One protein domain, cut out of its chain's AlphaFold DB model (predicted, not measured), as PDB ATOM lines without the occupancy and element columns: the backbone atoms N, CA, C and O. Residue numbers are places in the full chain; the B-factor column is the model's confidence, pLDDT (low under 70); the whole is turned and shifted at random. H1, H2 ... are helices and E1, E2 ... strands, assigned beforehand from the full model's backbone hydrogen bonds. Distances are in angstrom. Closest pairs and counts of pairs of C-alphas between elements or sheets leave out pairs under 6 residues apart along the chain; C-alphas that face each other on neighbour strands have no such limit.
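What this domain is: This is residues 4 to 85 of the 104 residues of an uncharacterized protein of Flavobacterium kingsejongi (UniProt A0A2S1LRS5). One twisted sheet of five antiparallel strands is covered on one face by the long helix H1, which runs along the strands over E2 and E3. The short helix H2, at the end of the printed part, only grazes the sheet with its residues 77 to 81. The 82 printed residues hold two named helices and five named strands in the order H1, E1, E2, E3, E4, E5, H2; the sheet's order is E1, E2, E3, E4, E5, and the class is mixed, helices and strands. The whole is compact, with a radius of gyration of the C-alphas of 12.0 A, and rounded, spanning 36 by 25 by 23 A.

Where its parts are: H1 holds residues 4 to 23, from C-alpha 4 at (94.712, 168.126, 168.340) to C-alpha 23 at (118.276, 151.797, 166.825), 28.7 A. E1 is residues 27 to 31, 13.0 A; E2 is residues 34 to 38, 12.8 A; E3 is residues 45 to 49, 13.1 A. E4, residues 54 to 59, measures 16.5 A, and E5, residues 62 to 67, 17.2 A. H2, residues 74 to 83, measures 14.1 A and ends with C-alpha 83 at (104.196, 137.533, 170.814).

How they stand to each other: The five strands form a meander, each the antiparallel neighbour of the one before, and each successive pair is a hairpin. E1 and E2 have N 29 and O 36 at 2.8 A, within hydrogen-bond range. E2 and E3 have N 35 and O 47 at 2.8 A, E3 and E4 have N 48 and O 56 at 2.8 A, and E4 and E5 have N 57 and O 64 at 2.7 A, likewise within range. E1 and E5 are the edge strands and are apart. H1 and the sheet make two layers, a helix on one face of a sheet; its height over the sheet is 9.6 A, and it stands at 10 degrees to E2 on the local plane. The closest C-alphas of H1 and E1 are those of Ile 18 and Val 28, 6.7 A. H1, with residues 13 to 17 alone, only just touches H2, with 3 pairs of C-alphas within 8 A; the closest are those of Glu 16 and Ile 74, 6.6 A. They run the same way at a steep tilt of 62 degrees. In H1 and H2 every O i to N i+4 pair is within hydrogen-bond range.

The domain as a whole: The two C-alphas farthest apart, those of Gln 4 and Asp 42, are 35.9 A apart. The printed part has no cut and no long link. Mean pLDDT of the printed part is 82.4; residues 4 to 7 and 39 to 43 are under 70.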
ATOM      1  N   GLN A   4      93.294 167.803 168.093       58.56
ATOM      2  CA  GLN A   4      94.712 168.126 168.340       58.56
ATOM      3  C   GLN A   4      95.424 167.139 169.279       58.56
ATOM      4  O   GLN A   4      96.618 166.894 169.119       58.56
ATOM      5  N   LYS A   5      94.715 166.572 170.267       59.16
ATOM      6  CA  LYS A   5      95.298 165.586 171.194       59.16
ATOM      7  C   LYS A   5      95.543 164.235 170.517       59.16
ATOM      8  O   LYS A   5      96.590 163.647 170.758       59.16
ATOM      9  N   GLN A   6      94.633 163.797 169.644       59.47
ATOM     10  CA  GLN A   6      94.772 162.556 168.874       59.47
ATOM     11  C   GLN A   6      95.966 162.645 167.918       59.47
ATOM     12  O   GLN A   6      96.860 161.808 167.963       59.47
ATOM     13  N   HIS A   7      96.079 163.750 167.170       67.12
ATOM     14  CA  HIS A   7      97.228 164.003 166.290       67.12
ATOM     15  C   HIS A   7      98.571 163.961 167.035       67.12
ATOM     16  O   HIS A   7      99.569 163.477 166.502       67.12
ATOM     17  N   LYS A   8      98.606 164.451 168.280       76.69
ATOM     18  CA  LYS A   8      99.817 164.437 169.107       76.69
ATOM     19  C   LYS A   8     100.194 163.025 169.564       76.69
ATOM     20  O   LYS A   8     101.381 162.709 169.576       76.69
ATOM     21  N   LEU A   9      99.209 162.201 169.927       78.19
ATOM     22  CA  LEU A   9      99.434 160.821 170.359       78.19
ATOM     23  C   LEU A   9      99.967 159.963 169.205       78.19
ATOM     24  O   LEU A   9     100.985 159.299 169.370       78.19
ATOM     25  N   PHE A  10      99.371 160.076 168.015       79.38
ATOM     26  CA  PHE A  10      99.868 159.399 166.811       79.38
ATOM     27  C   PHE A  10     101.293 159.782 166.463       79.38
ATOM     28  O   PHE A  10     102.113 158.924 166.147       79.38
ATOM     29  N   HIS A  11     101.593 161.079 166.516       82.31
ATOM     30  CA  HIS A  11     102.923 161.557 166.184       82.31
ATOM     31  C   HIS A  11     103.972 161.040 167.175       82.31
ATOM     32  O   HIS A  11     105.080 160.696 166.769       82.31
ATOM     33  N   LEU A  12     103.622 160.955 168.463       86.12
ATOM     34  CA  LEU A  12     104.494 160.382 169.485       86.12
ATOM     35  C   LEU A  12     104.710 158.881 169.254       86.12
ATOM     36  O   LEU A  12     105.858 158.458 169.145       86.12
ATOM     37  N   PHE A  13     103.627 158.121 169.082       85.25
ATOM     38  CA  PHE A  13     103.654 156.689 168.768       85.25
ATOM     39  C   PHE A  13     104.544 156.393 167.553       85.25
ATOM     40  O   PHE A  13     105.481 155.598 167.625       85.25
ATOM     41  N   GLN A  14     104.307 157.100 166.445       86.06
ATOM     42  CA  GLN A  14     105.068 156.921 165.215       86.06
ATOM     43  C   GLN A  14     106.553 157.245 165.430       86.06
ATOM     44  O   GLN A  14     107.423 156.508 164.966       86.06
ATOM     45  N   LYS A  15     106.861 158.323 166.161       88.31
ATOM     46  CA  LYS A  15     108.240 158.715 166.468       88.31
ATOM     47  C   LYS A  15     108.965 157.663 167.312       88.31
ATOM     48  O   LYS A  15     110.132 157.392 167.030       88.31
ATOM     49  N   GLU A  16     108.305 157.083 168.311       89.75
ATOM     50  CA  GLU A  16     108.886 156.046 169.172       89.75
ATOM     51  C   GLU A  16     109.163 154.751 168.404       89.75
ATOM     52  O   GLU A  16     110.263 154.210 168.512       89.75
ATOM     53  N   ILE A  17     108.233 154.315 167.549       88.00
ATOM     54  CA  ILE A  17     108.439 153.158 166.664       88.00
ATOM     55  C   ILE A  17     109.624 153.395 165.731       88.00
ATOM     56  O   ILE A  17     110.534 152.572 165.652       88.00
ATOM     57  N   ILE A  18     109.656 154.544 165.049       88.81
ATOM     58  CA  ILE A  18     110.762 154.881 164.146       88.81
ATOM     59  C   ILE A  18     112.094 154.872 164.905       88.81
ATOM     60  O   ILE A  18     113.086 154.366 164.382       88.81
ATOM     61  N   ALA A  19     112.133 155.441 166.112       89.75
ATOM     62  CA  ALA A  19     113.341 155.479 166.928       89.75
ATOM     63  C   ALA A  19     113.803 154.072 167.331       89.75
ATOM     64  O   ALA A  19     114.989 153.768 167.186       89.75
ATOM     65  N   TYR A  20     112.877 153.212 167.765       88.25
ATOM     66  CA  TYR A  20     113.168 151.827 168.126       88.25
ATOM     67  C   TYR A  20     113.807 151.069 166.957       88.25
ATOM     68  O   TYR A  20     114.937 150.602 167.076       88.25
ATOM     69  N   PHE A  21     113.150 151.023 165.798       87.00
ATOM     70  CA  PHE A  21     113.644 150.231 164.667       87.00
ATOM     71  C   PHE A  21     114.920 150.818 164.046       87.00
ATOM     72  O   PHE A  21     115.846 150.084 163.708       87.00
ATOM     73  N   LYS A  22     115.072 152.151 164.015       87.50
ATOM     74  CA  LYS A  22     116.357 152.762 163.622       87.50
ATOM     75  C   LYS A  22     117.505 152.385 164.558       87.50
ATOM     76  O   LYS A  22     118.625 152.218 164.083       87.50
ATOM     77  N   SER A  23     117.251 152.238 165.863       88.12
ATOM     78  CA  SER A  23     118.276 151.797 166.825       88.12
ATOM     79  C   SER A  23     118.753 150.359 166.581       88.12
ATOM     80  O   SER A  23     119.851 150.004 167.002       88.12
ATOM     81  N   LYS A  24     117.962 149.559 165.856       83.69
ATOM     82  CA  LYS A  24     118.291 148.197 165.406       83.69
ATOM     83  C   LYS A  24     118.895 148.139 164.014       83.69
ATOM     84  O   LYS A  24     119.130 147.061 163.490       83.69
ATOM     85  N   ASN A  25     119.224 149.301 163.448       83.69
ATOM     86  CA  ASN A  25     119.762 149.423 162.099       83.69
ATOM     87  C   ASN A  25     118.777 148.950 161.009       83.69
ATOM     88  O   ASN A  25     119.185 148.695 159.875       83.69
ATOM     89  N   ASP A  26     117.480 148.875 161.336       85.94
ATOM     90  CA  ASP A  26     116.436 148.540 160.373       85.94
ATOM     91  C   ASP A  26     116.152 149.715 159.440       85.94
ATOM     92  O   ASP A  26     116.197 150.895 159.824       85.94
ATOM     93  N   GLN A  27     115.801 149.401 158.191       86.00
ATOM     94  CA  GLN A  27     115.395 150.445 157.259       86.00
ATOM     95  C   GLN A  27     113.955 150.851 157.536       86.00
ATOM     96  O   GLN A  27     113.030 150.047 157.442       86.00
ATOM     97  N   VAL A  28     113.762 152.139 157.798       89.06
ATOM     98  CA  VAL A  28     112.442 152.723 158.019       89.06
ATOM     99  C   VAL A  28     112.103 153.661 156.870       89.06
ATOM    100  O   VAL A  28     112.872 154.574 156.552       89.06
ATOM    101  N   ARG A  29     110.936 153.464 156.259       87.88
ATOM    102  CA  ARG A  29     110.367 154.341 155.231       87.88
ATOM    103  C   ARG A  29     109.024 154.868 155.711       87.88
ATOM    104  O   ARG A  29     108.264 154.151 156.347       87.88
ATOM    105  N   ILE A  30     108.732 156.121 155.395       85.94
ATOM    106  CA  ILE A  30     107.428 156.726 155.672       85.94
ATOM    107  C   ILE A  30     106.786 157.013 154.323       85.94
ATOM    108  O   ILE A  30     107.381 157.714 153.501       85.94
ATOM    109  N   LEU A  31     105.604 156.452 154.086       83.19
ATOM    110  CA  LEU A  31     104.840 156.654 152.860       83.19
ATOM    111  C   LEU A  31     103.411 157.039 153.241       83.19
ATOM    112  O   LEU A  31     102.682 156.240 153.822       83.19
ATOM    113  N   ASN A  32     103.005 158.269 152.921       80.12
ATOM    114  CA  ASN A  32     101.734 158.845 153.371       80.12
ATOM    115  C   ASN A  32     101.613 158.791 154.913       80.12
ATOM    116  O   ASN A  32     102.421 159.402 155.607       80.12
ATOM    117  N   ASN A  33     100.641 158.031 155.432       76.75
ATOM    118  CA  ASN A  33     100.413 157.794 156.865       76.75
ATOM    119  C   ASN A  33     100.941 156.430 157.338       76.75
ATOM    120  O   ASN A  33     100.635 155.997 158.450       76.75
ATOM    121  N   GLN A  34     101.702 155.738 156.491       84.00
ATOM    122  CA  GLN A  34     102.246 154.425 156.788       84.00
ATOM    123  C   GLN A  34     103.709 154.534 157.189       84.00
ATOM    124  O   GLN A  34     104.503 155.232 156.551       84.00
ATOM    125  N   THR A  35     104.067 153.803 158.235       85.62
ATOM    126  CA  THR A  35     105.459 153.540 158.596       85.62
ATOM    127  C   THR A  35     105.779 152.132 158.137       85.62
ATOM    128  O   THR A  35     105.124 151.188 158.555       85.62
ATOM    129  N   ILE A  36     106.757 151.992 157.255       84.75
ATOM    130  CA  ILE A  36     107.183 150.715 156.691       84.75
ATOM    131  C   ILE A  36     108.558 150.403 157.261       84.75
ATOM    132  O   ILE A  36     109.471 151.230 157.176       84.75
ATOM    133  N   ILE A  37     108.704 149.221 157.839       82.50
ATOM    134  CA  ILE A  37     109.899 148.798 158.555       82.50
ATOM    135  C   ILE A  37     110.404 147.515 157.926       82.50
ATOM    136  O   ILE A  37     109.774 146.464 158.017       82.50
ATOM    137  N   MET A  38     111.559 147.605 157.284       74.94
ATOM    138  CA  MET A  38     112.249 146.453 156.727       74.94
ATOM    139  C   MET A  38     113.162 145.899 157.819       74.94
ATOM    140  O   MET A  38     114.339 146.253 157.879       74.94
ATOM    141  N   SER A  39     112.587 145.090 158.708       67.69
ATOM    142  CA  SER A  39     113.331 144.364 159.737       67.69
ATOM    143  C   SER A  39     113.439 142.907 159.325       67.69
ATOM    144  O   SER A  39     112.434 142.196 159.327       67.69
ATOM    145  N   GLY A  40     114.617 142.505 158.838       58.06
ATOM    146  CA  GLY A  40     114.960 141.114 158.500       58.06
ATOM    147  C   GLY A  40     114.041 140.377 157.509       58.06
ATOM    148  O   GLY A  40     114.195 139.172 157.336       58.06
ATOM    149  N   THR A  41     113.086 141.063 156.875       59.56
ATOM    150  CA  THR A  41     112.047 140.471 156.023       59.56
ATOM    151  C   THR A  41     111.969 141.177 154.677       59.56
ATOM    152  O   THR A  41     112.103 142.398 154.581       59.56
ATOM    153  N   ASP A  42     111.691 140.404 153.630       62.41
ATOM    154  CA  ASP A  42     111.621 140.898 152.249       62.41
ATOM    155  C   ASP A  42     110.385 141.781 152.006       62.41
ATOM    156  O   ASP A  42     110.374 142.615 151.099       62.41
ATOM    157  N   LYS A  43     109.333 141.583 152.813       68.25
ATOM    158  CA  LYS A  43     108.013 142.213 152.651       68.25
ATOM    159  C   LYS A  43     107.787 143.422 153.570       68.25
ATOM    160  O   LYS A  43     106.954 144.261 153.239       68.25
ATOM    161  N   GLY A  44     108.563 143.550 154.653       80.94
ATOM    162  CA  GLY A  44     108.477 144.649 155.617       80.94
ATOM    163  C   GLY A  44     107.209 144.634 156.482       80.94
ATOM    164  O   GLY A  44     106.153 144.152 156.084       80.94
ATOM    165  N   LEU A  45     107.316 145.184 157.689       88.00
ATOM    166  CA  LEU A  45     106.192 145.457 158.583       88.00
ATOM    167  C   LEU A  45     105.604 146.826 158.263       88.00
ATOM    168  O   LEU A  45     106.330 147.821 158.242       88.00
ATOM    169  N   ILE A  46     104.296 146.889 158.040       90.06
ATOM    170  CA  ILE A  46     103.605 148.131 157.692       90.06
ATOM    171  C   ILE A  46     102.681 148.522 158.840       90.06
ATOM    172  O   ILE A  46     101.762 147.784 159.180       90.06
ATOM    173  N   PHE A  47     102.903 149.709 159.392       90.25
ATOM    174  CA  PHE A  47     102.095 150.325 160.439       90.25
ATOM    175  C   PHE A  47     101.272 151.458 159.835       90.25
ATOM    176  O   PHE A  47     101.845 152.422 159.320       90.25
ATOM    177  N   THR A  48      99.949 151.366 159.907       89.50
ATOM    178  CA  THR A  48      99.016 152.377 159.395       89.50
ATOM    179  C   THR A  48      98.230 152.965 160.559       89.50
ATOM    180  O   THR A  48      97.358 152.308 161.114       89.50
ATOM    181  N   CYS A  49      98.531 154.209 160.935       84.56
ATOM    182  CA  CYS A  49      97.782 154.896 161.987       84.56
ATOM    183  C   CYS A  49      96.441 155.405 161.440       84.56
ATOM    184  O   CYS A  49      96.409 156.129 160.437       84.56
ATOM    185  N   MET A  50      95.357 155.075 162.132       84.38
ATOM    186  CA  MET A  50      93.987 155.389 161.742       84.38
ATOM    187  C   MET A  50      93.420 156.547 162.579       84.38
ATOM    188  O   MET A  50      93.841 156.751 163.716       84.38
ATOM    189  N   PRO A  51      92.452 157.331 162.064       81.25
ATOM    190  CA  PRO A  51      91.910 158.497 162.775       81.25
ATOM    191  C   PRO A  51      91.192 158.192 164.101       81.25
ATOM    192  O   PRO A  51      90.972 159.100 164.900       81.25
ATOM    193  N   ASP A  52      90.801 156.940 164.327       84.12
ATOM    194  CA  ASP A  52      90.058 156.465 165.501       84.12
ATOM    195  C   ASP A  52      90.950 156.073 166.687       84.12
ATOM    196  O   ASP A  52      90.460 155.556 167.686       84.12
ATOM    197  N   ASN A  53      92.237 156.405 166.617       83.94
ATOM    198  CA  ASN A  53      93.271 155.995 167.561       83.94
ATOM    199  C   ASN A  53      93.713 154.540 167.426       83.94
ATOM    200  O   ASN A  53      94.428 154.088 168.307       83.94
ATOM    201  N   SER A  54      93.395 153.833 166.344       87.81
ATOM    202  CA  SER A  54      93.976 152.511 166.087       87.81
ATOM    203  C   SER A  54      95.234 152.568 165.207       87.81
ATOM    204  O   SER A  54      95.518 153.560 164.524       87.81
ATOM    205  N   CYS A  55      96.032 151.505 165.250       88.81
ATOM    206  CA  CYS A  55      97.128 151.247 164.327       88.81
ATOM    207  C   CYS A  55      96.984 149.848 163.742       88.81
ATOM    208  O   CYS A  55      97.037 148.856 164.474       88.81
ATOM    209  N   ASP A  56      96.868 149.787 162.421       90.94
ATOM    210  CA  ASP A  56      96.871 148.536 161.682       90.94
ATOM    211  C   ASP A  56      98.308 148.141 161.352       90.94
ATOM    212  O   ASP A  56      99.033 148.841 160.641       90.94
ATOM    213  N   ILE A  57      98.710 146.994 161.874       89.81
ATOM    214  CA  ILE A  57      99.971 146.325 161.599       89.81
ATOM    215  C   ILE A  57      99.694 145.266 160.541       89.81
ATOM    216  O   ILE A  57      98.876 144.373 160.755       89.81
ATOM    217  N   SER A  58     100.386 145.329 159.412       89.12
ATOM    218  CA  SER A  58     100.281 144.322 158.355       89.12
ATOM    219  C   SER A  58     101.644 143.755 157.984       89.12
ATOM    220  O   SER A  58     102.654 144.465 157.961       89.12
ATOM    221  N   TYR A  59     101.652 142.449 157.732       83.56
ATOM    222  CA  TYR A  59     102.798 141.672 157.285       83.56
ATOM    223  C   TYR A  59     102.298 140.511 156.426       83.56
ATOM    224  O   TYR A  59     101.684 139.578 156.937       83.56
ATOM    225  N   ASP A  60     102.572 140.554 155.124       81.62
ATOM    226  CA  ASP A  60     102.087 139.548 154.170       81.62
ATOM    227  C   ASP A  60     100.556 139.339 154.251       81.62
ATOM    228  O   ASP A  60      99.804 140.291 154.051       81.62
ATOM    229  N   GLU A  61     100.086 138.128 154.569       80.81
ATOM    230  CA  GLU A  61      98.663 137.797 154.762       80.81
ATOM    231  C   GLU A  61      98.164 138.054 156.198       80.81
ATOM    232  O   GLU A  61      96.989 137.850 156.503       80.81
ATOM    233  N   PHE A  62      99.046 138.489 157.103       83.88
ATOM    234  CA  PHE A  62      98.709 138.792 158.488       83.88
ATOM    235  C   PHE A  62      98.365 140.275 158.665       83.88
ATOM    236  O   PHE A  62      99.093 141.164 158.217       83.88
ATOM    237  N   SER A  63      97.290 140.542 159.406       88.38
ATOM    238  CA  SER A  63      96.911 141.880 159.856       88.38
ATOM    239  C   SER A  63      96.488 141.858 161.324       88.38
ATOM    240  O   SER A  63      95.733 140.976 161.734       88.38
ATOM    241  N   LEU A  64      96.918 142.855 162.088       89.38
ATOM    242  CA  LEU A  64      96.547 143.071 163.483       89.38
ATOM    243  C   LEU A  64      96.220 144.546 163.687       89.38
ATOM    244  O   LEU A  64      97.027 145.396 163.336       89.38
ATOM    245  N   SER A  65      95.077 144.843 164.298       90.75
ATOM    246  CA  SER A  65      94.720 146.205 164.697       90.75
ATOM    247  C   SER A  65      94.895 146.358 166.203       90.75
ATOM    248  O   SER A  65      94.503 145.468 166.964       90.75
ATOM    249  N   ILE A  66      95.512 147.455 166.632       88.06
ATOM    250  CA  ILE A  66      95.708 147.776 168.049       88.06
ATOM    251  C   ILE A  66      95.240 149.194 168.365       88.06
ATOM    252  O   ILE A  66      95.459 150.112 167.581       88.06
ATOM    253  N   ASP A  67      94.668 149.401 169.548       88.25
ATOM    254  CA  ASP A  67      94.326 150.741 170.021       88.25
ATOM    255  C   ASP A  67      95.567 151.454 170.588       88.25
ATOM    256  O   ASP A  67      96.249 150.964 171.492       88.25
ATOM    257  N   ILE A  68      95.849 152.653 170.083       83.31
ATOM    258  CA  ILE A  68      96.836 153.594 170.613       83.31
ATOM    259  C   ILE A  68      96.167 154.395 171.733       83.31
ATOM    260  O   ILE A  68      95.513 155.421 171.518       83.31
ATOM    261  N   LEU A  69      96.348 153.920 172.960       82.19
ATOM    262  CA  LEU A  69      95.841 154.571 174.164       82.19
ATOM    263  C   LEU A  69      96.809 155.643 174.687       82.19
ATOM    264  O   LEU A  69      97.977 155.709 174.312       82.19
ATOM    265  N   SER A  70      96.333 156.533 175.559       71.81
ATOM    266  CA  SER A  70      97.155 157.626 176.104       71.81
ATOM    267  C   SER A  70      98.296 157.165 177.017       71.81
ATOM    268  O   SER A  70      99.230 157.928 177.250       71.81
ATOM    269  N   ASP A  71      98.194 155.954 177.553       72.94
ATOM    270  CA  ASP A  71      99.185 155.241 178.364       72.94
ATOM    271  C   ASP A  71     100.003 154.236 177.534       72.94
ATOM    272  O   ASP A  71     100.664 153.357 178.087       72.94
ATOM    273  N   PHE A  72      99.968 154.372 176.205       76.69
ATOM    274  CA  PHE A  72     100.749 153.554 175.291       76.69
ATOM    275  C   PHE A  72     102.240 153.556 175.669       76.69
ATOM    276  O   PHE A  72     102.854 154.609 175.834       76.69
ATOM    277  N   SER A  73     102.818 152.356 175.755       83.81
ATOM    278  CA  SER A  73     104.252 152.132 175.933       83.81
ATOM    279  C   SER A  73     104.806 151.401 174.718       83.81
ATOM    280  O   SER A  73     104.286 150.349 174.330       83.81
ATOM    281  N   ILE A  74     105.906 151.916 174.161       84.88
ATOM    282  CA  ILE A  74     106.638 151.233 173.093       84.88
ATOM    283  C   ILE A  74     107.049 149.812 173.505       84.88
ATOM    284  O   ILE A  74     106.994 148.903 172.691       84.88
ATOM    285  N   GLU A  75     107.371 149.566 174.775       85.75
ATOM    286  CA  GLU A  75     107.747 148.232 175.264       85.75
ATOM    287  C   GLU A  75     106.573 147.248 175.191       85.75
ATOM    288  O   GLU A  75     106.734 146.111 174.745       85.75
ATOM    289  N   ALA A  76     105.372 147.698 175.573       85.25
ATOM    290  CA  ALA A  76     104.157 146.897 175.460       85.25
ATOM    291  C   ALA A  76     103.849 146.578 173.990       85.25
ATOM    292  O   ALA A  76     103.481 145.453 173.656       85.25
ATOM    293  N   PHE A  77     104.077 147.540 173.099       86.62
ATOM    294  CA  PHE A  77     103.918 147.348 171.663       86.62
ATOM    295  C   PHE A  77     104.903 146.339 171.075       86.62
ATOM    296  O   PHE A  77     104.493 145.411 170.382       86.62
ATOM    297  N   ILE A  78     106.191 146.464 171.396       86.62
ATOM    298  CA  ILE A  78     107.222 145.507 170.979       86.62
ATOM    299  C   ILE A  78     106.914 144.106 171.522       86.62
ATOM    300  O   ILE A  78     107.083 143.121 170.801       86.62
ATOM    301  N   SER A  79     106.383 143.998 172.745       86.19
ATOM    302  CA  SER A  79     105.910 142.727 173.302       86.19
ATOM    303  C   SER A  79     104.775 142.119 172.468       86.19
ATOM    304  O   SER A  79     104.834 140.937 172.137       86.19
ATOM    305  N   ILE A  80     103.787 142.917 172.039       86.75
ATOM    306  CA  ILE A  80     102.727 142.462 171.123       86.75
ATOM    307  C   ILE A  80     103.342 141.940 169.817       86.75
ATOM    308  O   ILE A  80     103.069 140.803 169.429       86.75
ATOM    309  N   LEU A  81     104.221 142.714 169.172       85.69
ATOM    310  CA  LEU A  81     104.867 142.296 167.921       85.69
ATOM    311  C   LEU A  81     105.662 140.990 168.086       85.69
ATOM    312  O   LEU A  81     105.590 140.108 167.231       85.69
ATOM    313  N   THR A  82     106.371 140.838 169.204       85.12
ATOM    314  CA  THR A  82     107.158 139.636 169.522       85.12
ATOM    315  C   THR A  82     106.258 138.426 169.781       85.12
ATOM    316  O   THR A  82     106.505 137.345 169.247       85.12
ATOM    317  N   ASN A  83     105.168 138.598 170.535       87.00
ATOM    318  CA  ASN A  83     104.196 137.533 170.814       87.00
ATOM    319  C   ASN A  83     103.516 137.027 169.535       87.00
ATOM    320  O   ASN A  83     103.244 135.833 169.404       87.00
ATOM    321  N   HIS A  84     103.297 137.922 168.568       83.69
ATOM    322  CA  HIS A  84     102.793 137.582 167.238       83.69
ATOM    323  C   HIS A  84     103.887 137.122 166.259       83.69
ATOM    324  O   HIS A  84     103.576 136.834 165.106       83.69
ATOM    325  N   LYS A  85     105.146 137.002 166.710       82.25
ATOM    326  CA  LYS A  85     106.314 136.591 165.907       82.25
ATOM    327  C   LYS A  85     106.560 137.480 164.682       82.25
ATOM    328  O   LYS A  85     107.084 137.015 163.674       82.25
TER     329      LYS A  85